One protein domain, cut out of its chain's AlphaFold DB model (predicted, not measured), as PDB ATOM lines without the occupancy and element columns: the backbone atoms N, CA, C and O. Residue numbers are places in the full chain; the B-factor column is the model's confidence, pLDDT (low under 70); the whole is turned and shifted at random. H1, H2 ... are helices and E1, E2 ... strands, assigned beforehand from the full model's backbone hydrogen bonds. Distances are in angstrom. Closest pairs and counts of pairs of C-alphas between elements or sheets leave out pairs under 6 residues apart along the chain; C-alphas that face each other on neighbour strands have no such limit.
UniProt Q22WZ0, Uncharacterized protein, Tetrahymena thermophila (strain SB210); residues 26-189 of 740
ATOM      1  N   TYR A  26      18.058   6.285 -23.808       87.94
ATOM      2  CA  TYR A  26      17.879   7.723 -23.637       87.94
ATOM      3  C   TYR A  26      18.991   8.322 -22.766       87.94
ATOM      4  O   TYR A  26      19.345   7.775 -21.725       87.94
ATOM      5  N   ILE A  27      19.514   9.470 -23.189       85.81
ATOM      6  CA  ILE A  27      20.563  10.237 -22.523       85.81
ATOM      7  C   ILE A  27      20.170  11.718 -22.413       85.81
ATOM      8  O   ILE A  27      19.468  12.272 -23.264       85.81
ATOM      9  N   GLY A  28      20.643  12.366 -21.347       79.31
ATOM     10  CA  GLY A  28      20.229  13.715 -20.936       79.31
ATOM     11  C   GLY A  28      20.982  14.885 -21.577       79.31
ATOM     12  O   GLY A  28      20.866  16.010 -21.107       79.31
ATOM     13  N   CYS A  29      21.739  14.673 -22.654       81.44
ATOM     14  CA  CYS A  29      22.524  15.733 -23.305       81.44
ATOM     15  C   CYS A  29      21.687  16.821 -24.012       81.44
ATOM     16  O   CYS A  29      22.256  17.733 -24.603       81.44
ATOM     17  N   ALA A  30      20.352  16.754 -23.964       74.06
ATOM     18  CA  ALA A  30      19.459  17.735 -24.580       74.06
ATOM     19  C   ALA A  30      19.357  19.067 -23.802       74.06
ATOM     20  O   ALA A  30      18.948  20.052 -24.402       74.06
ATOM     21  N   TYR A  31      19.731  19.130 -22.510       62.16
ATOM     22  CA  TYR A  31      19.764  20.335 -21.642       62.16
ATOM     23  C   TYR A  31      18.775  21.462 -22.029       62.16
ATOM     24  O   TYR A  31      19.186  22.570 -22.376       62.16
ATOM     25  N   ASN A  32      17.468  21.177 -22.002       56.72
ATOM     26  CA  ASN A  32      16.362  22.101 -22.335       56.72
ATOM     27  C   ASN A  32      16.274  22.595 -23.791       56.72
ATOM     28  O   ASN A  32      15.320  23.285 -24.149       56.72
ATOM     29  N   ASN A  33      17.202  22.207 -24.659       57.00
ATOM     30  CA  ASN A  33      17.059  22.368 -26.093       57.00
ATOM     31  C   ASN A  33      16.235  21.202 -26.638       57.00
ATOM     32  O   ASN A  33      16.490  20.036 -26.345       57.00
ATOM     33  N   GLN A  34      15.258  21.497 -27.490       74.12
ATOM     34  CA  GLN A  34      14.469  20.481 -28.198       74.12
ATOM     35  C   GLN A  34      15.293  19.780 -29.308       74.12
ATOM     36  O   GLN A  34      14.779  19.490 -30.385       74.12
ATOM     37  N   ASN A  35      16.602  19.585 -29.096       83.88
ATOM     38  CA  ASN A  35      17.542  18.993 -30.045       83.88
ATOM     39  C   ASN A  35      18.750  18.336 -29.344       83.88
ATOM     40  O   ASN A  35      19.054  18.618 -28.189       83.88
ATOM     41  N   CYS A  36      19.476  17.492 -30.085       84.88
ATOM     42  CA  CYS A  36      20.637  16.731 -29.602       84.88
ATOM     43  C   CYS A  36      21.993  17.352 -29.969       84.88
ATOM     44  O   CYS A  36      23.017  16.670 -29.972       84.88
ATOM     45  N   SER A  37      22.027  18.650 -30.286       80.88
ATOM     46  CA  SER A  37      23.247  19.317 -30.771       80.88
ATOM     47  C   SER A  37      24.403  19.280 -29.763       80.88
ATOM     48  O   SER A  37      25.567  19.282 -30.150       80.88
ATOM     49  N   LYS A  38      24.099  19.195 -28.465       80.06
ATOM     50  CA  LYS A  38      25.088  19.130 -27.378       80.06
ATOM     51  C   LYS A  38      25.627  17.719 -27.110       80.06
ATOM     52  O   LYS A  38      26.597  17.577 -26.376       80.06
ATOM     53  N   CYS A  39      25.051  16.691 -27.732       83.25
ATOM     54  CA  CYS A  39      25.468  15.296 -27.570       83.25
ATOM     55  C   CYS A  39      26.722  14.944 -28.389       83.25
ATOM     56  O   CYS A  39      27.290  13.867 -28.214       83.25
ATOM     57  N   GLY A  40      27.170  15.831 -29.286       79.75
ATOM     58  CA  GLY A  40      28.332  15.607 -30.140       79.75
ATOM     59  C   GLY A  40      29.178  16.859 -30.341       79.75
ATOM     60  O   GLY A  40      28.652  17.956 -30.519       79.75
ATOM     61  N   SER A  41      30.497  16.675 -30.342       70.44
ATOM     62  CA  SER A  41      31.488  17.723 -30.613       70.44
ATOM     63  C   SER A  41      31.692  17.990 -32.111       70.44
ATOM     64  O   SER A  41      32.268  19.013 -32.473       70.44
ATOM     65  N   THR A  42      31.199  17.104 -32.984       81.19
ATOM     66  CA  THR A  42      31.255  17.214 -34.451       81.19
ATOM     67  C   THR A  42      29.889  16.913 -35.075       81.19
ATOM     68  O   THR A  42      29.071  16.205 -34.482       81.19
ATOM     69  N   SER A  43      29.647  17.410 -36.294       79.81
ATOM     70  CA  SER A  43      28.423  17.126 -37.066       79.81
ATOM     71  C   SER A  43      28.175  15.626 -37.238       79.81
ATOM     72  O   SER A  43      27.040  15.165 -37.140       79.81
ATOM     73  N   ASP A  44      29.254  14.865 -37.426       81.88
ATOM     74  CA  ASP A  44      29.200  13.432 -37.713       81.88
ATOM     75  C   ASP A  44      28.743  12.609 -36.506       81.88
ATOM     76  O   ASP A  44      28.116  11.568 -36.676       81.88
ATOM     77  N   ILE A  45      29.022  13.093 -35.292       83.56
ATOM     78  CA  ILE A  45      28.536  12.510 -34.038       83.56
ATOM     79  C   ILE A  45      27.100  12.978 -33.764       83.56
ATOM     80  O   ILE A  45      26.260  12.186 -33.347       83.56
ATOM     81  N   GLN A  46      26.787  14.253 -34.021       84.31
ATOM     82  CA  GLN A  46      25.458  14.821 -33.762       84.31
ATOM     83  C   GLN A  46      24.350  14.135 -34.574       84.31
ATOM     84  O   GLN A  46      23.286  13.861 -34.024       84.31
ATOM     85  N   GLN A  47      24.603  13.805 -35.846       86.38
ATOM     86  CA  GLN A  47      23.630  13.131 -36.722       86.38
ATOM     87  C   GLN A  47      23.265  11.702 -36.280       86.38
ATOM     88  O   GLN A  47      22.292  11.140 -36.774       86.38
ATOM     89  N   LEU A  48      24.032  11.103 -35.360       88.88
ATOM     90  CA  LEU A  48      23.727   9.777 -34.817       88.88
ATOM     91  C   LEU A  48      22.600   9.830 -33.776       88.88
ATOM     92  O   LEU A  48      21.948   8.810 -33.525       88.88
ATOM     93  N   PHE A  49      22.338  11.005 -33.197       90.19
ATOM     94  CA  PHE A  49      21.335  11.195 -32.157       90.19
ATOM     95  C   PHE A  49      19.977  11.623 -32.713       90.19
ATOM     96  O   PHE A  49      19.876  12.551 -33.512       90.19
ATOM     97  N   THR A  50      18.917  11.004 -32.199       89.06
ATOM     98  CA  THR A  50      17.530  11.429 -32.410       89.06
ATOM     99  C   THR A  50      16.952  11.975 -31.107       89.06
ATOM    100  O   THR A  50      17.131  11.383 -30.043       89.06
ATOM    101  N   TYR A  51      16.243  13.105 -31.195       87.75
ATOM    102  CA  TYR A  51      15.505  13.694 -30.076       87.75
ATOM    103  C   TYR A  51      14.096  13.106 -30.001       87.75
ATOM    104  O   TYR A  51      13.356  13.126 -30.986       87.75
ATOM    105  N   LEU A  52      13.704  12.612 -28.829       84.19
ATOM    106  CA  LEU A  52      12.359  12.109 -28.572       84.19
ATOM    107  C   LEU A  52      11.997  12.320 -27.098       84.19
ATOM    108  O   LEU A  52      12.731  11.898 -26.212       84.19
ATOM    109  N   GLN A  53      10.849  12.957 -26.848       77.62
ATOM    110  CA  GLN A  53      10.259  13.118 -25.508       77.62
ATOM    111  C   GLN A  53      11.210  13.719 -24.449       77.62
ATOM    112  O   GLN A  53      11.241  13.268 -23.311       77.62
ATOM    113  N   GLY A  54      11.988  14.745 -24.807       79.88
ATOM    114  CA  GLY A  54      12.867  15.430 -23.847       79.88
ATOM    115  C   GLY A  54      14.271  14.842 -23.710       79.88
ATOM    116  O   GLY A  54      15.110  15.464 -23.067       79.88
ATOM    117  N   ALA A  55      14.560  13.707 -24.349       82.75
ATOM    118  CA  ALA A  55      15.864  13.057 -24.295       82.75
ATOM    119  C   ALA A  55      16.412  12.734 -25.691       82.75
ATOM    120  O   ALA A  55      15.686  12.700 -26.688       82.75
ATOM    121  N   CYS A  56      17.716  12.489 -25.751       89.00
ATOM    122  CA  CYS A  56      18.414  12.072 -26.961       89.00
ATOM    123  C   CYS A  56      18.744  10.588 -26.889       89.00
ATOM    124  O   CYS A  56      18.969  10.067 -25.807       89.00
ATOM    125  N   TYR A  57      18.794   9.894 -28.016       90.31
ATOM    126  CA  TYR A  57      19.278   8.514 -28.068       90.31
ATOM    127  C   TYR A  57      19.991   8.258 -29.391       90.31
ATOM    128  O   TYR A  57      19.691   8.910 -30.392       90.31
ATOM    129  N   VAL A  58      20.931   7.311 -29.410       90.94
ATOM    130  CA  VAL A  58      21.581   6.894 -30.657       90.94
ATOM    131  C   VAL A  58      20.602   6.064 -31.484       90.94
ATOM    132  O   VAL A  58      20.092   5.040 -31.025       90.94
ATOM    133  N   THR A  59      20.329   6.515 -32.708       87.94
ATOM    134  CA  THR A  59      19.296   5.943 -33.589       87.94
ATOM    135  C   THR A  59      19.583   4.491 -33.957       87.94
ATOM    136  O   THR A  59      18.660   3.683 -34.050       87.94
ATOM    137  N   ASP A  60      20.862   4.172 -34.149       88.44
ATOM    138  CA  ASP A  60      21.330   2.824 -34.434       88.44
ATOM    139  C   ASP A  60      22.764   2.618 -33.927       88.44
ATOM    140  O   ASP A  60      23.745   3.054 -34.535       88.44
ATOM    141  N   CYS A  61      22.883   1.921 -32.801       87.94
ATOM    142  CA  CYS A  61      24.149   1.593 -32.163       87.94
ATOM    143  C   CYS A  61      25.024   0.649 -32.995       87.94
ATOM    144  O   CYS A  61      26.231   0.591 -32.771       87.94
ATOM    145  N   SER A  62      24.462  -0.052 -33.987       84.75
ATOM    146  CA  SER A  62      25.234  -0.936 -34.866       84.75
ATOM    147  C   SER A  62      26.058  -0.189 -35.927       84.75
ATOM    148  O   SER A  62      26.967  -0.774 -36.515       84.75
ATOM    149  N   ASN A  63      25.791   1.109 -36.127       84.12
ATOM    150  CA  ASN A  63      26.373   1.936 -37.188       84.12
ATOM    151  C   ASN A  63      27.182   3.146 -36.673       84.12
ATOM    152  O   ASN A  63      27.442   4.085 -37.420       84.12
ATOM    153  N   ILE A  64      27.639   3.121 -35.415       83.81
ATOM    154  CA  ILE A  64      28.419   4.229 -34.819       83.81
ATOM    155  C   ILE A  64      29.866   4.327 -35.342       83.81
ATOM    156  O   ILE A  64      30.499   5.377 -35.246       83.81
ATOM    157  N   GLY A  65      30.416   3.245 -35.910       82.12
ATOM    158  CA  GLY A  65      31.769   3.214 -36.476       82.12
ATOM    159  C   GLY A  65      32.858   3.728 -35.517       82.12
ATOM    160  O   GLY A  65      32.953   3.299 -34.365       82.12
ATOM    161  N   ASN A  66      33.692   4.651 -36.008       81.75
ATOM    162  CA  ASN A  66      34.733   5.330 -35.220       81.75
ATOM    163  C   ASN A  66      34.246   6.631 -34.559       81.75
ATOM    164  O   ASN A  66      35.003   7.256 -33.820       81.75
ATOM    165  N   ALA A  67      33.006   7.052 -34.816       81.31
ATOM    166  CA  ALA A  67      32.421   8.251 -34.234       81.31
ATOM    167  C   ALA A  67      31.957   7.936 -32.803       81.31
ATOM    168  O   ALA A  67      30.780   7.705 -32.553       81.31
ATOM    169  N   LYS A  68      32.911   7.855 -31.867       86.44
ATOM    170  CA  LYS A  68      32.670   7.566 -30.448       86.44
ATOM    171  C   LYS A  68      32.910   8.814 -29.603       86.44
ATOM    172  O   LYS A  68      33.865   9.552 -29.825       86.44
ATOM    173  N   ASN A  69      32.056   9.016 -28.611       89.25
ATOM    174  CA  ASN A  69      32.264   9.912 -27.480       89.25
ATOM    175  C   ASN A  69      31.534   9.329 -26.259       89.25
ATOM    176  O   ASN A  69      30.850   8.311 -26.383       89.25
ATOM    177  N   GLY A  70      31.650   9.963 -25.091       88.19
ATOM    178  CA  GLY A  70      31.043   9.421 -23.873       88.19
ATOM    179  C   GLY A  70      29.516   9.283 -23.957       88.19
ATOM    180  O   GLY A  70      28.981   8.254 -23.561       88.19
ATOM    181  N   TRP A  71      28.806  10.225 -24.587       90.06
ATOM    182  CA  TRP A  71      27.357  10.116 -24.813       90.06
ATOM    183  C   TRP A  71      26.961   8.891 -25.652       90.06
ATOM    184  O   TRP A  71      25.982   8.213 -25.333       90.06
ATOM    185  N   ILE A  72      27.721   8.586 -26.708       90.38
ATOM    186  CA  ILE A  72      27.510   7.395 -27.543       90.38
ATOM    187  C   ILE A  72      27.835   6.125 -26.758       90.38
ATOM    188  O   ILE A  72      27.046   5.181 -26.798       90.38
ATOM    189  N   CYS A  73      28.956   6.106 -26.029       90.75
ATOM    190  CA  CYS A  73      29.331   4.968 -25.192       90.75
ATOM    191  C   CYS A  73      28.231   4.659 -24.166       90.75
ATOM    192  O   CYS A  73      27.797   3.515 -24.092       90.75
ATOM    193  N   GLN A  74      27.683   5.673 -23.487       90.31
ATOM    194  CA  GLN A  74      26.600   5.489 -22.519       90.31
ATOM    195  C   GLN A  74      25.296   5.003 -23.164       90.31
ATOM    196  O   GLN A  74      24.664   4.069 -22.664       90.31
ATOM    197  N   SER A  75      24.875   5.637 -24.268       90.25
ATOM    198  CA  SER A  75      23.616   5.310 -24.952       90.25
ATOM    199  C   SER A  75      23.645   3.892 -25.532       90.25
ATOM    200  O   SER A  75      22.667   3.160 -25.404       90.25
ATOM    201  N   CYS A  76      24.772   3.468 -26.111       89.88
ATOM    202  CA  CYS A  76      24.916   2.157 -26.748       89.88
ATOM    203  C   CYS A  76      25.404   1.034 -25.824       89.88
ATOM    204  O   CYS A  76      25.325  -0.135 -26.203       89.88
ATOM    205  N   TYR A  77      25.868   1.369 -24.619       88.00
ATOM    206  CA  TYR A  77      26.096   0.397 -23.556       88.00
ATOM    207  C   TYR A  77      24.786   0.043 -22.846       88.00
ATOM    208  O   TYR A  77      24.489  -1.124 -22.634       88.00
ATOM    209  N   ASN A  78      23.952   1.035 -22.531       76.38
ATOM    210  CA  ASN A  78      22.692   0.807 -21.817       76.38
ATOM    211  C   ASN A  78      21.483   0.564 -22.740       76.38
ATOM    212  O   ASN A  78      20.356   0.560 -22.253       76.38
ATOM    213  N   GLY A  79      21.682   0.446 -24.057       68.50
ATOM    214  CA  GLY A  79      20.609   0.239 -25.040       68.50
ATOM    215  C   GLY A  79      20.013  -1.174 -25.027       68.50
ATOM    216  O   GLY A  79      20.412  -2.021 -24.231       68.50
ATOM    217  N   ASP A  80      19.088  -1.446 -25.957       70.12
ATOM    218  CA  ASP A  80      18.393  -2.747 -26.071       70.12
ATOM    219  C   ASP A  80      19.367  -3.933 -26.242       70.12
ATOM    220  O   ASP A  80      19.043  -5.080 -25.927       70.12
ATOM    221  N   GLN A  81      20.576  -3.652 -26.742       71.38
ATOM    222  CA  GLN A  81      21.719  -4.558 -26.751       71.38
ATOM    223  C   GLN A  81      22.993  -3.775 -26.404       71.38
ATOM    224  O   GLN A  81      23.196  -2.672 -26.908       71.38
ATOM    225  N   GLN A  82      23.867  -4.365 -25.583       76.75
ATOM    226  CA  GLN A  82      25.207  -3.836 -25.300       76.75
ATOM    227  C   GLN A  82      26.087  -3.957 -26.551       76.75
ATOM    228  O   GLN A  82      26.587  -5.039 -26.861       76.75
ATOM    229  N   VAL A  83      26.257  -2.857 -27.291       79.44
ATOM    230  CA  VAL A  83      27.065  -2.832 -28.529       79.44
ATOM    231  C   VAL A  83      28.482  -2.305 -28.280       79.44
ATOM    232  O   VAL A  83      29.417  -2.657 -28.999       79.44
ATOM    233  N   THR A  84      28.670  -1.474 -27.256       82.56
ATOM    234  CA  THR A  84      29.981  -0.946 -26.859       82.56
ATOM    235  C   THR A  84      30.594  -1.774 -25.730       82.56
ATOM    236  O   THR A  84      29.895  -2.376 -24.922       82.56
ATOM    237  N   ALA A  85      31.930  -1.791 -25.656       82.19
ATOM    238  CA  ALA A  85      32.672  -2.545 -24.639       82.19
ATOM    239  C   ALA A  85      32.601  -1.934 -23.225       82.19
ATOM    240  O   ALA A  85      33.109  -2.541 -22.284       82.19
ATOM    241  N   GLY A  86      32.003  -0.749 -23.089       87.38
ATOM    242  CA  GLY A  86      31.749  -0.088 -21.819       87.38
ATOM    243  C   GLY A  86      31.052   1.255 -21.980       87.38
ATOM    244  O   GLY A  86      30.741   1.680 -23.099       87.38
ATOM    245  N   GLU A  87      30.781   1.895 -20.849       87.62
ATOM    246  CA  GLU A  87      29.911   3.067 -20.762       87.62
ATOM    247  C   GLU A  87      30.677   4.404 -20.854       87.62
ATOM    248  O   GLU A  87      30.134   5.399 -21.329       87.62
ATOM    249  N   TYR A  88      31.975   4.415 -20.524       91.00
ATOM    250  CA  TYR A  88      32.813   5.620 -20.503       91.00
ATOM    251  C   TYR A  88      33.712   5.728 -21.731       91.00
ATOM    252  O   TYR A  88      34.128   4.718 -22.286       91.00
ATOM    253  N   PHE A  89      34.073   6.944 -22.140       92.12
ATOM    254  CA  PHE A  89      34.993   7.181 -23.255       92.12
ATOM    255  C   PHE A  89      36.367   7.645 -22.761       92.12
ATOM    256  O   PHE A  89      36.486   8.739 -22.219       92.12
ATOM    257  N   ASP A  90      37.417   6.854 -22.996       90.00
ATOM    258  CA  ASP A  90      38.791   7.156 -22.548       90.00
ATOM    259  C   ASP A  90      39.573   8.109 -23.479       90.00
ATOM    260  O   ASP A  90      40.769   8.334 -23.298       90.00
ATOM    261  N   GLY A  91      38.905   8.652 -24.502       85.12
ATOM    262  CA  GLY A  91      39.520   9.434 -25.577       85.12
ATOM    263  C   GLY A  91      39.822   8.621 -26.842       85.12
ATOM    264  O   GLY A  91      40.031   9.212 -27.899       85.12
ATOM    265  N   THR A  92      39.795   7.287 -26.765       86.56
ATOM    266  CA  THR A  92      40.043   6.375 -27.895       86.56
ATOM    267  C   THR A  92      38.923   5.344 -28.066       86.56
ATOM    268  O   THR A  92      38.448   5.115 -29.180       86.56
ATOM    269  N   ASN A  93      38.470   4.712 -26.983       88.88
ATOM    270  CA  ASN A  93      37.477   3.644 -26.977       88.88
ATOM    271  C   ASN A  93      36.458   3.795 -25.842       88.88
ATOM    272  O   ASN A  93      36.656   4.537 -24.883       88.88
ATOM    273  N   CYS A  94      35.352   3.058 -25.975       91.12
ATOM    274  CA  CYS A  94      34.406   2.876 -24.884       91.12
ATOM    275  C   CYS A  94      34.940   1.806 -23.918       91.12
ATOM    276  O   CYS A  94      35.241   0.694 -24.357       91.12
ATOM    277  N   VAL A  95      35.056   2.136 -22.635       91.69
ATOM    278  CA  VAL A  95      35.664   1.320 -21.578       91.69
ATOM    279  C   VAL A  95      34.730   1.205 -20.373       91.69
ATOM    280  O   VAL A  95      33.927   2.096 -20.106       91.69
ATOM    281  N   ASN A  96      34.827   0.095 -19.637       87.44
ATOM    282  CA  ASN A  96      34.013  -0.128 -18.432       87.44
ATOM    283  C   ASN A  96      34.483   0.695 -17.231       87.44
ATOM    284  O   ASN A  96      33.689   0.989 -16.353       87.44
ATOM    285  N   ASN A  97      35.768   1.050 -17.183       86.88
ATOM    286  CA  ASN A  97      36.355   1.847 -16.112       86.88
ATOM    287  C   ASN A  97      37.309   2.868 -16.724       86.88
ATOM    288  O   ASN A  97      38.048   2.532 -17.654       86.88
ATOM    289  N   CYS A  98      37.323   4.082 -16.183       85.81
ATOM    290  CA  CYS A  98      38.304   5.076 -16.593       85.81
ATOM    291  C   CYS A  98      39.735   4.674 -16.196       85.81
ATOM    292  O   CYS A  98      39.928   3.937 -15.222       85.81
ATOM    293  N   PRO A  99      40.753   5.159 -16.932       87.00
ATOM    294  CA  PRO A  99      42.153   5.005 -16.553       87.00
ATOM    295  C   PRO A  99      42.442   5.520 -15.135       87.00
ATOM    296  O   PRO A  99      41.720   6.360 -14.598       87.00
ATOM    297  N   GLN A 100      43.533   5.045 -14.528       82.38
ATOM    298  CA  GLN A 100      43.919   5.423 -13.165       82.38
ATOM    299  C   GLN A 100      43.986   6.956 -12.989       82.38
ATOM    300  O   GLN A 100      44.588   7.651 -13.807       82.38
ATOM    301  N   ASN A 101      43.393   7.465 -11.901       76.75
ATOM    302  CA  ASN A 101      43.251   8.896 -11.566       76.75
ATOM    303  C   ASN A 101      42.366   9.713 -12.525       76.75
ATOM    304  O   ASN A 101      42.391  10.947 -12.493       76.75
ATOM    305  N   GLN A 102      41.583   9.043 -13.368       84.00
ATOM    306  CA  GLN A 102      40.536   9.666 -14.161       84.00
ATOM    307  C   GLN A 102      39.166   9.200 -13.691       84.00
ATOM    308  O   GLN A 102      39.011   8.117 -13.128       84.00
ATOM    309  N   TYR A 103      38.163  10.015 -13.963       82.25
ATOM    310  CA  TYR A 103      36.775   9.682 -13.706       82.25
ATOM    311  C   TYR A 103      35.921  10.166 -14.878       82.25
ATOM    312  O   TYR A 103      36.329  11.037 -15.650       82.25
ATOM    313  N   ALA A 104      34.736   9.585 -15.003       83.06
ATOM    314  CA  ALA A 104      33.725  10.012 -15.945       83.06
ATOM    315  C   ALA A 104      32.364   9.964 -15.257       83.06
ATOM    316  O   ALA A 104      32.058   9.070 -14.474       83.06
ATOM    317  N   SER A 105      31.545  10.957 -15.551       79.00
ATOM    318  CA  SER A 105      30.158  11.064 -15.119       79.00
ATOM    319  C   SER A 105      29.337  11.789 -16.181       79.00
ATOM    320  O   SER A 105      29.883  12.331 -17.148       79.00
ATOM    321  N   PHE A 106      28.027  11.880 -15.969       75.94
ATOM    322  CA  PHE A 106      27.135  12.696 -16.792       75.94
ATOM    323  C   PHE A 106      27.649  14.139 -17.003       75.94
ATOM    324  O   PHE A 106      27.575  14.658 -18.113       75.94
ATOM    325  N   LEU A 107      28.254  14.763 -15.981       73.00
ATOM    326  CA  LEU A 107      28.796  16.135 -16.051       73.00
ATOM    327  C   LEU A 107      30.018  16.243 -16.968       73.00
ATOM    328  O   LEU A 107      30.243  17.264 -17.607       73.00
ATOM    329  N   THR A 108      30.795  15.167 -17.056       76.94
ATOM    330  CA  THR A 108      31.940  15.048 -17.973       76.94
ATOM    331  C   THR A 108      31.519  14.587 -19.363       76.94
ATOM    332  O   THR A 108      32.367  14.236 -20.176       76.94
ATOM    333  N   SER A 109      30.211  14.498 -19.638       83.00
ATOM    334  CA  SER A 109      29.693  13.852 -20.848       83.00
ATOM    335  C   SER A 109      30.137  12.390 -20.994       83.00
ATOM    336  O   SER A 109      30.323  11.915 -22.111       83.00
ATOM    337  N   TYR A 110      30.331  11.688 -19.871       86.69
ATOM    338  CA  TYR A 110      30.903  10.337 -19.761       86.69
ATOM    339  C   TYR A 110      32.307  10.185 -20.376       86.69
ATOM    340  O   TYR A 110      32.711   9.089 -20.766       86.69
ATOM    341  N   GLN A 111      33.062  11.279 -20.477       87.56
ATOM    342  CA  GLN A 111      34.443  11.270 -20.942       87.56
ATOM    343  C   GLN A 111      35.398  11.158 -19.753       87.56
ATOM    344  O   GLN A 111      35.305  11.932 -18.803       87.56
ATOM    345  N   CYS A 112      36.338  10.216 -19.817       87.31
ATOM    346  CA  CYS A 112      37.353  10.071 -18.787       87.31
ATOM    347  C   CYS A 112      38.281  11.284 -18.800       87.31
ATOM    348  O   CYS A 112      38.914  11.604 -19.810       87.31
ATOM    349  N   GLN A 113      38.351  11.955 -17.659       82.88
ATOM    350  CA  GLN A 113      39.192  13.122 -17.447       82.88
ATOM    351  C   GLN A 113      39.875  13.050 -16.085       82.88
ATOM    352  O   GLN A 113      39.408  12.354 -15.184       82.88
ATOM    353  N   VAL A 114      41.011  13.735 -15.947       82.00
ATOM    354  CA  VAL A 114      41.786  13.762 -14.697       82.00
ATOM    355  C   VAL A 114      40.920  14.335 -13.577       82.00
ATOM    356  O   VAL A 114      40.359  15.417 -13.731       82.00
ATOM    357  N   ALA A 115      40.811  13.614 -12.461       76.62
ATOM    358  CA  ALA A 115      40.052  14.080 -11.305       76.62
ATOM    359  C   ALA A 115      40.748  15.286 -10.644       76.62
ATOM    360  O   ALA A 115      41.956  15.253 -10.400       76.62
ATOM    361  N   ASN A 116      39.983  16.330 -10.323       79.12
ATOM    362  CA  ASN A 116      40.429  17.488  -9.539       79.12
ATOM    363  C   ASN A 116      39.495  17.658  -8.330       79.12
ATOM    364  O   ASN A 116      38.635  18.548  -8.332       79.12
ATOM    365  N   PRO A 117      39.597  16.757  -7.339       80.56
ATOM    366  CA  PRO A 117      38.631  16.685  -6.260       80.56
ATOM    367  C   PRO A 117      38.675  17.939  -5.382       80.56
ATOM    368  O   PRO A 117      39.740  18.472  -5.063       80.56
ATOM    369  N   GLY A 118      37.491  18.394  -4.982       84.44
ATOM    370  CA  GLY A 118      37.311  19.404  -3.951       84.44
ATOM    371  C   GLY A 118      37.510  18.838  -2.546       84.44
ATOM    372  O   GLY A 118      37.644  17.632  -2.339       84.44
ATOM    373  N   GLN A 119      37.487  19.721  -1.552       88.06
ATOM    374  CA  GLN A 119      37.439  19.331  -0.146       88.06
ATOM    375  C   GLN A 119      36.051  18.809   0.248       88.06
ATOM    376  O   GLN A 119      35.032  19.202  -0.331       88.06
ATOM    377  N   GLY A 120      36.007  17.965   1.277       87.81
ATOM    378  CA  GLY A 120      34.760  17.492   1.873       87.81
ATOM    379  C   GLY A 120      33.946  18.614   2.523       87.81
ATOM    380  O   GLY A 120      34.491  19.492   3.190       87.81
ATOM    381  N   VAL A 121      32.628  18.556   2.347       88.81
ATOM    382  CA  VAL A 121      31.627  19.431   2.958       88.81
ATOM    383  C   VAL A 121      30.577  18.609   3.703       88.81
ATOM    384  O   VAL A 121      30.151  17.533   3.279       88.81
ATOM    385  N   THR A 122      30.142  19.131   4.844       86.19
ATOM    386  CA  THR A 122      29.161  18.511   5.738       86.19
ATOM    387  C   THR A 122      27.749  18.967   5.381       86.19
ATOM    388  O   THR A 122      27.175  19.857   6.008       86.19
ATOM    389  N   CYS A 123      27.198  18.350   4.336       83.81
ATOM    390  CA  CYS A 123      25.822  18.551   3.877       83.81
ATOM    391  C   CYS A 123      25.007  17.254   3.800       83.81
ATOM    392  O   CYS A 123      23.866  17.271   3.340       83.81
ATOM    393  N   ASN A 124      25.546  16.134   4.292       72.44
ATOM    394  CA  ASN A 124      24.771  14.911   4.433       72.44
ATOM    395  C   ASN A 124      23.837  15.042   5.649       72.44
ATOM    396  O   ASN A 124      24.264  15.127   6.798       72.44
ATOM    397  N   GLN A 125      22.529  15.103   5.420       68.12
ATOM    398  CA  GLN A 125      21.536  15.265   6.490       68.12
ATOM    399  C   GLN A 125      21.251  13.927   7.199       68.12
ATOM    400  O   GLN A 125      20.105  13.536   7.389       68.12
ATOM    401  N   GLY A 126      22.301  13.177   7.546       62.97
ATOM    402  CA  GLY A 126      22.196  11.842   8.142       62.97
ATOM    403  C   GLY A 126      21.871  10.709   7.160       62.97
ATOM    404  O   GLY A 126      21.900   9.546   7.560       62.97
ATOM    405  N   SER A 127      21.616  11.004   5.881       60.81
ATOM    406  CA  SER A 127      21.637  10.002   4.815       60.81
ATOM    407  C   SER A 127      23.091   9.697   4.425       60.81
ATOM    408  O   SER A 127      23.953  10.576   4.438       60.81
ATOM    409  N   GLN A 128      23.403   8.448   4.063       73.44
ATOM    410  CA  GLN A 128      24.678   8.082   3.408       73.44
ATOM    411  C   GLN A 128      24.698   8.564   1.940       73.44
ATOM    412  O   GLN A 128      25.148   7.863   1.036       73.44
ATOM    413  N   GLN A 129      24.094   9.727   1.700       74.69
ATOM    414  CA  GLN A 129      23.785  10.334   0.415       74.69
ATOM    415  C   GLN A 129      23.924  11.855   0.572       74.69
ATOM    416  O   GLN A 129      23.706  12.417   1.646       74.69
ATOM    417  N   CYS A 130      24.338  12.534  -0.493       83.12
ATOM    418  CA  CYS A 130      24.670  13.960  -0.465       83.12
ATOM    419  C   CYS A 130      23.459  14.877  -0.690       83.12
ATOM    420  O   CYS A 130      23.601  15.987  -1.198       83.12
ATOM    421  N   ASP A 131      22.259  14.430  -0.317       79.62
ATOM    422  CA  ASP A 131      20.996  15.070  -0.709       79.62
ATOM    423  C   ASP A 131      20.834  16.485  -0.152       79.62
ATOM    424  O   ASP A 131      20.227  17.336  -0.790       79.62
ATOM    425  N   GLY A 132      21.424  16.776   1.011       80.94
ATOM    426  CA  GLY A 132      21.387  18.115   1.602       80.94
ATOM    427  C   GLY A 132      22.338  19.122   0.947       80.94
ATOM    428  O   GLY A 132      22.330  20.294   1.325       80.94
ATOM    429  N   CYS A 133      23.159  18.693  -0.015       83.19
ATOM    430  CA  CYS A 133      24.100  19.549  -0.737       83.19
ATOM    431  C   CYS A 133      23.448  20.280  -1.927       83.19
ATOM    432  O   CYS A 133      24.091  21.119  -2.564       83.19
ATOM    433  N   GLY A 134      22.181  19.985  -2.238       75.00
ATOM    434  CA  GLY A 134      21.450  20.510  -3.388       75.00
ATOM    435  C   GLY A 134      19.945  20.623  -3.139       75.00
ATOM    436  O   GLY A 134      19.412  19.973  -2.251       75.00
ATOM    437  N   LYS A 135      19.249  21.474  -3.909       64.94
ATOM    438  CA  LYS A 135      17.774  21.569  -3.857       64.94
ATOM    439  C   LYS A 135      17.075  20.503  -4.709       64.94
ATOM    440  O   LYS A 135      15.968  20.115  -4.364       64.94
ATOM    441  N   ASP A 136      17.744  20.020  -5.760       66.81
ATOM    442  CA  ASP A 136      17.243  19.011  -6.699       66.81
ATOM    443  C   ASP A 136      18.319  17.953  -6.985       66.81
ATOM    444  O   ASP A 136      19.511  18.187  -6.756       66.81
ATOM    445  N   GLY A 137      17.907  16.813  -7.554       66.25
ATOM    446  CA  GLY A 137      18.793  15.685  -7.866       66.25
ATOM    447  C   GLY A 137      20.024  16.069  -8.695       66.25
ATOM    448  O   GLY A 137      21.107  15.558  -8.438       66.25
ATOM    449  N   ASP A 138      19.907  17.032  -9.612       67.56
ATOM    450  CA  ASP A 138      21.032  17.492 -10.440       67.56
ATOM    451  C   ASP A 138      22.129  18.208  -9.637       67.56
ATOM    452  O   ASP A 138      23.314  18.053  -9.937       67.56
ATOM    453  N   TYR A 139      21.766  18.951  -8.584       71.69
ATOM    454  CA  TYR A 139      22.744  19.564  -7.677       71.69
ATOM    455  C   TYR A 139      23.426  18.502  -6.815       71.69
ATOM    456  O   TYR A 139      24.640  18.549  -6.620       71.69
ATOM    457  N   THR A 140      22.653  17.529  -6.337       75.06
ATOM    458  CA  THR A 140      23.145  16.423  -5.509       75.06
ATOM    459  C   THR A 140      24.086  15.495  -6.282       75.06
ATOM    460  O   THR A 140      25.111  15.088  -5.746       75.06
ATOM    461  N   ASN A 141      23.805  15.230  -7.562       74.81
ATOM    462  CA  ASN A 141      24.571  14.319  -8.424       74.81
ATOM    463  C   ASN A 141      26.024  14.759  -8.690       74.81
ATOM    464  O   ASN A 141      26.811  13.985  -9.237       74.81
ATOM    465  N   GLN A 142      26.397  15.991  -8.332       77.81
ATOM    466  CA  GLN A 142      27.781  16.468  -8.438       77.81
ATOM    467  C   GLN A 142      28.647  16.063  -7.241       77.81
ATOM    468  O   GLN A 142      29.877  16.094  -7.328       77.81
ATOM    469  N   PHE A 143      28.016  15.681  -6.129       83.31
ATOM    470  CA  PHE A 143      28.693  15.299  -4.902       83.31
ATOM    471  C   PHE A 143      28.844  13.784  -4.812       83.31
ATOM    472  O   PHE A 143      27.936  13.022  -5.131       83.31
ATOM    473  N   ASN A 144      30.002  13.353  -4.332       84.00
ATOM    474  CA  ASN A 144      30.278  11.973  -3.971       84.00
ATOM    475  C   ASN A 144      30.392  11.882  -2.457       84.00
ATOM    476  O   ASN A 144      31.011  12.735  -1.818       84.00
ATOM    477  N   TYR A 145      29.760  10.859  -1.893       85.81
ATOM    478  CA  TYR A 145      29.802  10.603  -0.464       85.81
ATOM    479  C   TYR A 145      31.063   9.805  -0.126       85.81
ATOM    480  O   TYR A 145      31.247   8.689  -0.617       85.81
ATOM    481  N   ASP A 146      31.926  10.377   0.710       84.38
ATOM    482  CA  ASP A 146      33.050   9.667   1.305       84.38
ATOM    483  C   ASP A 146      32.594   8.968   2.590       84.38
ATOM    484  O   ASP A 146      32.267   9.612   3.592       84.38
ATOM    485  N   GLN A 147      32.583   7.635   2.563       79.62
ATOM    486  CA  GLN A 147      32.214   6.817   3.716       79.62
ATOM    487  C   GLN A 147      33.241   6.886   4.856       79.62
ATOM    488  O   GLN A 147      32.864   6.664   6.004       79.62
ATOM    489  N   GLY A 148      34.516   7.159   4.558       80.81
ATOM    490  CA  GLY A 148      35.581   7.208   5.561       80.81
ATOM    491  C   GLY A 148      35.466   8.436   6.460       80.81
ATOM    492  O   GLY A 148      35.505   8.311   7.684       80.81
ATOM    493  N   ASP A 149      35.247   9.596   5.842       80.06
ATOM    494  CA  ASP A 149      35.217  10.893   6.527       80.06
ATOM    495  C   ASP A 149      33.790  11.422   6.783       80.06
ATOM    496  O   ASP A 149      33.618  12.445   7.445       80.06
ATOM    497  N   ASN A 150      32.752  10.717   6.310       84.62
ATOM    498  CA  ASN A 150      31.337  11.100   6.417       84.62
ATOM    499  C   ASN A 150      31.055  12.513   5.865       84.62
ATOM    500  O   ASN A 150      30.351  13.319   6.476       84.62
ATOM    501  N   VAL A 151      31.624  12.812   4.698       88.69
ATOM    502  CA  VAL A 151      31.514  14.107   4.013       88.69
ATOM    503  C   VAL A 151      31.132  13.919   2.551       88.69
ATOM    504  O   VAL A 151      31.309  12.852   1.971       88.69
ATOM    505  N   CYS A 152      30.620  14.982   1.945       88.56
ATOM    506  CA  CYS A 152      30.336  15.049   0.520       88.56
ATOM    507  C   CYS A 152      31.399  15.890  -0.173       88.56
ATOM    508  O   CYS A 152      31.733  16.963   0.313       88.56
ATOM    509  N   TYR A 153      31.935  15.452  -1.304       86.94
ATOM    510  CA  TYR A 153      32.933  16.220  -2.049       86.94
ATOM    511  C   TYR A 153      32.651  16.181  -3.545       86.94
ATOM    512  O   TYR A 153      32.040  15.245  -4.060       86.94
ATOM    513  N   ILE A 154      33.095  17.210  -4.257       84.62
ATOM    514  CA  ILE A 154      33.011  17.248  -5.717       84.62
ATOM    515  C   ILE A 154      34.222  16.515  -6.291       84.62
ATOM    516  O   ILE A 154      35.351  16.836  -5.938       84.62
ATOM    517  N   MET A 155      34.011  15.539  -7.181       77.00
ATOM    518  CA  MET A 155      35.122  14.778  -7.785       77.00
ATOM    519  C   MET A 155      35.961  15.594  -8.773       77.00
ATOM    520  O   MET A 155      37.118  15.253  -9.027       77.00
ATOM    521  N   ASP A 156      35.400  16.674  -9.313       78.31
ATOM    522  CA  ASP A 156      36.118  17.586 -10.193       78.31
ATOM    523  C   ASP A 156      35.561  19.001 -10.156       78.31
ATOM    524  O   ASP A 156      34.434  19.275 -10.570       78.31
ATOM    525  N   CYS A 157      36.408  19.906  -9.697       79.69
ATOM    526  CA  CYS A 157      36.131  21.327  -9.621       79.69
ATOM    527  C   CYS A 157      36.415  22.100 -10.921       79.69
ATOM    528  O   CYS A 157      36.474  23.333 -10.891       79.69
ATOM    529  N   SER A 158      36.609  21.409 -12.052       72.25
ATOM    530  CA  SER A 158      36.751  22.012 -13.383       72.25
ATOM    531  C   SER A 158      35.466  22.705 -13.872       72.25
ATOM    532  O   SER A 158      34.401  22.629 -13.255       72.25
ATOM    533  N   SER A 159      35.550  23.390 -15.019       60.38
ATOM    534  CA  SER A 159      34.472  24.200 -15.606       60.38
ATOM    535  C   SER A 159      33.128  23.481 -15.746       60.38
ATOM    536  O   SER A 159      32.095  24.143 -15.777       60.38
ATOM    537  N   ASN A 160      33.103  22.149 -15.800       58.41
ATOM    538  CA  ASN A 160      31.867  21.375 -15.929       58.41
ATOM    539  C   ASN A 160      30.969  21.465 -14.674       58.41
ATOM    540  O   ASN A 160      29.743  21.422 -14.801       58.41
ATOM    541  N   ALA A 161      31.549  21.704 -13.491       58.12
ATOM    542  CA  ALA A 161      30.812  21.937 -12.242       58.12
ATOM    543  C   ALA A 161      30.184  23.350 -12.152       58.12
ATOM    544  O   ALA A 161      29.337  23.610 -11.298       58.12
ATOM    545  N   SER A 162      30.529  24.271 -13.066       61.03
ATOM    546  CA  SER A 162      29.915  25.614 -13.124       61.03
ATOM    547  C   SER A 162      28.446  25.609 -13.559       61.03
ATOM    548  O   SER A 162      27.750  26.609 -13.394       61.03
ATOM    549  N   THR A 163      27.962  24.485 -14.094       64.62
ATOM    550  CA  THR A 163      26.602  24.363 -14.635       64.62
ATOM    551  C   THR A 163      25.533  24.474 -13.546       64.62
ATOM    552  O   THR A 163      24.463  25.018 -13.808       64.62
ATOM    553  N   PHE A 164      25.825  24.030 -12.318       75.00
ATOM    554  CA  PHE A 164      24.916  24.204 -11.183       75.00
ATOM    555  C   PHE A 164      25.686  24.619  -9.924       75.00
ATOM    556  O   PHE A 164      25.932  23.817  -9.023       75.00
ATOM    557  N   LEU A 165      26.098  25.891  -9.885       82.12
ATOM    558  CA  LEU A 165      26.752  26.485  -8.719       82.12
ATOM    559  C   LEU A 165      25.779  26.639  -7.544       82.12
ATOM    560  O   LEU A 165      24.643  27.085  -7.701       82.12
ATOM    561  N   ASN A 166      26.265  26.320  -6.348       85.94
ATOM    562  CA  ASN A 166      25.632  26.653  -5.078       85.94
ATOM    563  C   ASN A 166      26.713  26.859  -3.998       85.94
ATOM    564  O   ASN A 166      27.907  26.706  -4.266       85.94
ATOM    565  N   GLY A 167      26.316  27.210  -2.772       88.25
ATOM    566  CA  GLY A 167      27.280  27.478  -1.703       88.25
ATOM    567  C   GLY A 167      28.141  26.267  -1.322       88.25
ATOM    568  O   GLY A 167      29.348  26.424  -1.145       88.25
ATOM    569  N   TYR A 168      27.582  25.053  -1.285       88.94
ATOM    570  CA  TYR A 168      28.350  23.829  -1.027       88.94
ATOM    571  C   TYR A 168      29.352  23.515  -2.144       88.94
ATOM    572  O   TYR A 168      30.464  23.080  -1.852       88.94
ATOM    573  N   VAL A 169      28.997  23.793  -3.402       87.56
ATOM    574  CA  VAL A 169      29.891  23.656  -4.563       87.56
ATOM    575  C   VAL A 169      31.061  24.632  -4.448       87.56
ATOM    576  O   VAL A 169      32.217  24.217  -4.529       87.56
ATOM    577  N   CYS A 170      30.780  25.912  -4.178       88.31
ATOM    578  CA  CYS A 170      31.811  26.927  -3.954       88.31
ATOM    579  C   CYS A 170      32.738  26.534  -2.798       88.31
ATOM    580  O   CYS A 170      33.962  26.572  -2.922       88.31
ATOM    581  N   ASN A 171      32.163  26.084  -1.681       89.38
ATOM    582  CA  ASN A 171      32.938  25.688  -0.517       89.38
ATOM    583  C   ASN A 171      33.827  24.465  -0.796       89.38
ATOM    584  O   ASN A 171      35.025  24.524  -0.512       89.38
ATOM    585  N   SER A 172      33.278  23.404  -1.399       89.00
ATOM    586  CA  SER A 172      34.020  22.185  -1.751       89.00
ATOM    587  C   SER A 172      35.154  22.483  -2.738       89.00
ATOM    588  O   SER A 172      36.274  22.012  -2.565       89.00
ATOM    589  N   CYS A 173      34.930  23.352  -3.722       86.75
ATOM    590  CA  CYS A 173      35.935  23.656  -4.741       86.75
ATOM    591  C   CYS A 173      36.914  24.782  -4.389       86.75
ATOM    592  O   CYS A 173      37.865  25.019  -5.137       86.75
ATOM    593  N   SER A 174      36.742  25.449  -3.244       86.44
ATOM    594  CA  SER A 174      37.555  26.610  -2.851       86.44
ATOM    595  C   SER A 174      39.059  26.324  -2.707       86.44
ATOM    596  O   SER A 174      39.870  27.247  -2.805       86.44
ATOM    597  N   THR A 175      39.445  25.063  -2.499       80.00
ATOM    598  CA  THR A 175      40.836  24.624  -2.286       80.00
ATOM    599  C   THR A 175      41.421  23.801  -3.439       80.00
ATOM    600  O   THR A 175      42.603  23.462  -3.392       80.00
ATOM    601  N   ALA A 176      40.645  23.523  -4.494       78.75
ATOM    602  CA  ALA A 176      41.096  22.745  -5.650       78.75
ATOM    603  C   ALA A 176      42.177  23.484  -6.471       78.75
ATOM    604  O   ALA A 176      42.124  24.703  -6.669       78.75
ATOM    605  N   SER A 177      43.170  22.755  -6.991       67.69
ATOM    606  CA  SER A 177      44.324  23.312  -7.722       67.69
ATOM    607  C   SER A 177      44.185  23.158  -9.243       67.69
ATOM    608  O   SER A 177      43.949  22.055  -9.714       67.69
ATOM    609  N   GLY A 178      44.388  24.225 -10.031       62.25
ATOM    610  CA  GLY A 178      44.350  24.164 -11.504       62.25
ATOM    611  C   GLY A 178      43.868  25.458 -12.172       62.25
ATOM    612  O   GLY A 178      43.435  26.390 -11.496       62.25
ATOM    613  N   SER A 179      43.966  25.542 -13.505       50.50
ATOM    614  CA  SER A 179      43.615  26.728 -14.316       50.50
ATOM    615  C   SER A 179      42.217  26.678 -14.960       50.50
ATOM    616  O   SER A 179      41.918  27.506 -15.815       50.50
ATOM    617  N   GLY A 180      41.356  25.743 -14.549       53.97
ATOM    618  CA  GLY A 180      39.997  25.563 -15.086       53.97
ATOM    619  C   GLY A 180      38.887  25.609 -14.037       53.97
ATOM    620  O   GLY A 180      37.804  25.094 -14.294       53.97
ATOM    621  N   ASN A 181      39.157  26.156 -12.851       63.88
ATOM    622  CA  ASN A 181      38.258  26.016 -11.710       63.88
ATOM    623  C   ASN A 181      37.016  26.915 -11.829       63.88
ATOM    624  O   ASN A 181      37.087  28.021 -12.374       63.88
ATOM    625  N   ILE A 182      35.907  26.463 -11.232       68.31
ATOM    626  CA  ILE A 182      34.831  27.331 -10.721       68.31
ATOM    627  C   ILE A 182      35.453  28.622 -10.131       68.31
ATOM    628  O   ILE A 182      36.516  28.527  -9.507       68.31
ATOM    629  N   PRO A 183      34.853  29.822 -10.319       69.69
ATOM    630  CA  PRO A 183      35.385  31.067  -9.760       69.69
ATOM    631  C   PRO A 183      35.854  30.900  -8.307       69.69
ATOM    632  O   PRO A 183      35.197  30.228  -7.516       69.69
ATOM    633  N   LYS A 184      37.020  31.449  -7.947       70.88
ATOM    634  CA  LYS A 184      37.558  31.280  -6.588       70.88
ATOM    635  C   LYS A 184      36.631  31.940  -5.569       70.88
ATOM    636  O   LYS A 184      36.321  33.122  -5.695       70.88
ATOM    637  N   GLY A 185      36.215  31.172  -4.565       81.44
ATOM    638  CA  GLY A 185      35.381  31.677  -3.488       81.44
ATOM    639  C   GLY A 185      34.802  30.582  -2.607       81.44
ATOM    640  O   GLY A 185      34.456  29.511  -3.094       81.44
ATOM    641  N   LYS A 186      34.673  30.855  -1.308       86.00
ATOM    642  CA  LYS A 186      34.063  29.935  -0.331       86.00
ATOM    643  C   LYS A 186      32.542  30.025  -0.260       86.00
ATOM    644  O   LYS A 186      31.924  29.112   0.283       86.00
ATOM    645  N   PHE A 187      31.966  31.117  -0.752       90.69
ATOM    646  CA  PHE A 187      30.548  31.437  -0.621       90.69
ATOM    647  C   PHE A 187      29.915  31.677  -1.984       90.69
ATOM    648  O   PHE A 187      30.601  32.103  -2.906       90.69
ATOM    649  N   TYR A 188      28.613  31.442  -2.103       89.50
ATOM    650  CA  TYR A 188      27.853  31.706  -3.323       89.50
ATOM    651  C   TYR A 188      27.027  32.987  -3.178       89.50
ATOM    652  O   TYR A 188      26.200  33.080  -2.274       89.50
ATOM    653  N   ASP A 189      27.222  33.966  -4.065       84.75
ATOM    654  CA  ASP A 189      26.532  35.270  -4.032       84.75
ATOM    655  C   ASP A 189      25.288  35.341  -4.939       84.75
ATOM    656  O   ASP A 189      24.850  36.424  -5.324       84.75
TER     657      ASP A 189
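This is residues 26 to 189 of the 740 residues of an uncharacterized protein of Tetrahymena thermophila (strain SB210) (UniProt Q22WZ0). With little regular structure, the domain makes two lobes joined through a long unnamed stretch: one holds hairpin E1-E2 with H1 and H2, the other hairpin E3-E4 with H3, H4 and H5. Of 164 printed residues, 45 are in named elements, mixed, in the order H1 E1 E2 H2 H3 E3 E4 H4 H5; both sheets are antiparallel. It is compact, radius of gyration of the C-alphas 16.8 A, spanning 46 by 34 by 33 A.

E1 is residues 49 to 52, from C-alpha 49 at (21.335, 11.195, -32.157), E2 55 to 58, H1 43 to 46, H2 70 to 77, 10.3 A long. E3 is 143 to 146, E4 151 to 154, H3 137 to 140, H4 159 to 164, 10.5 A, and H5 167 to 173, ending at (35.935, 23.656, -4.741).

In hairpin E1-E2, N 50 and O 57 are 2.9 A apart, within hydrogen-bond range; a tight link joins H1 to E1. The closest C-alphas of E2 and H2, Tyr 57 and Ser 75, are 6.2 A apart. In hairpin E3-E4, N 144 and O 153 are 2.8 A apart, within hydrogen-bond range. The closest C-alphas of E4 and H5, Tyr 153 and Ser 172, are 6.1 A apart. H4 is close but not clearly touching H3, Phe 164 to Tyr 139, C-alphas 6.2 A. Every O i to N i+4 pair is within range in H2 and H5; H4 has 0 of 2, and 1 of 3 O i to N i+3 pairs; H1 and H3 are too short for O i to N i+4 pairs.

The farthest C-alphas, Ser 62 and Asp 189, are 47.6 A apart. The printed part has no cut; links E2 to H2 and H2 to H3 are long. pLDDT is under 70 in 23 residues, among them 177 to 183.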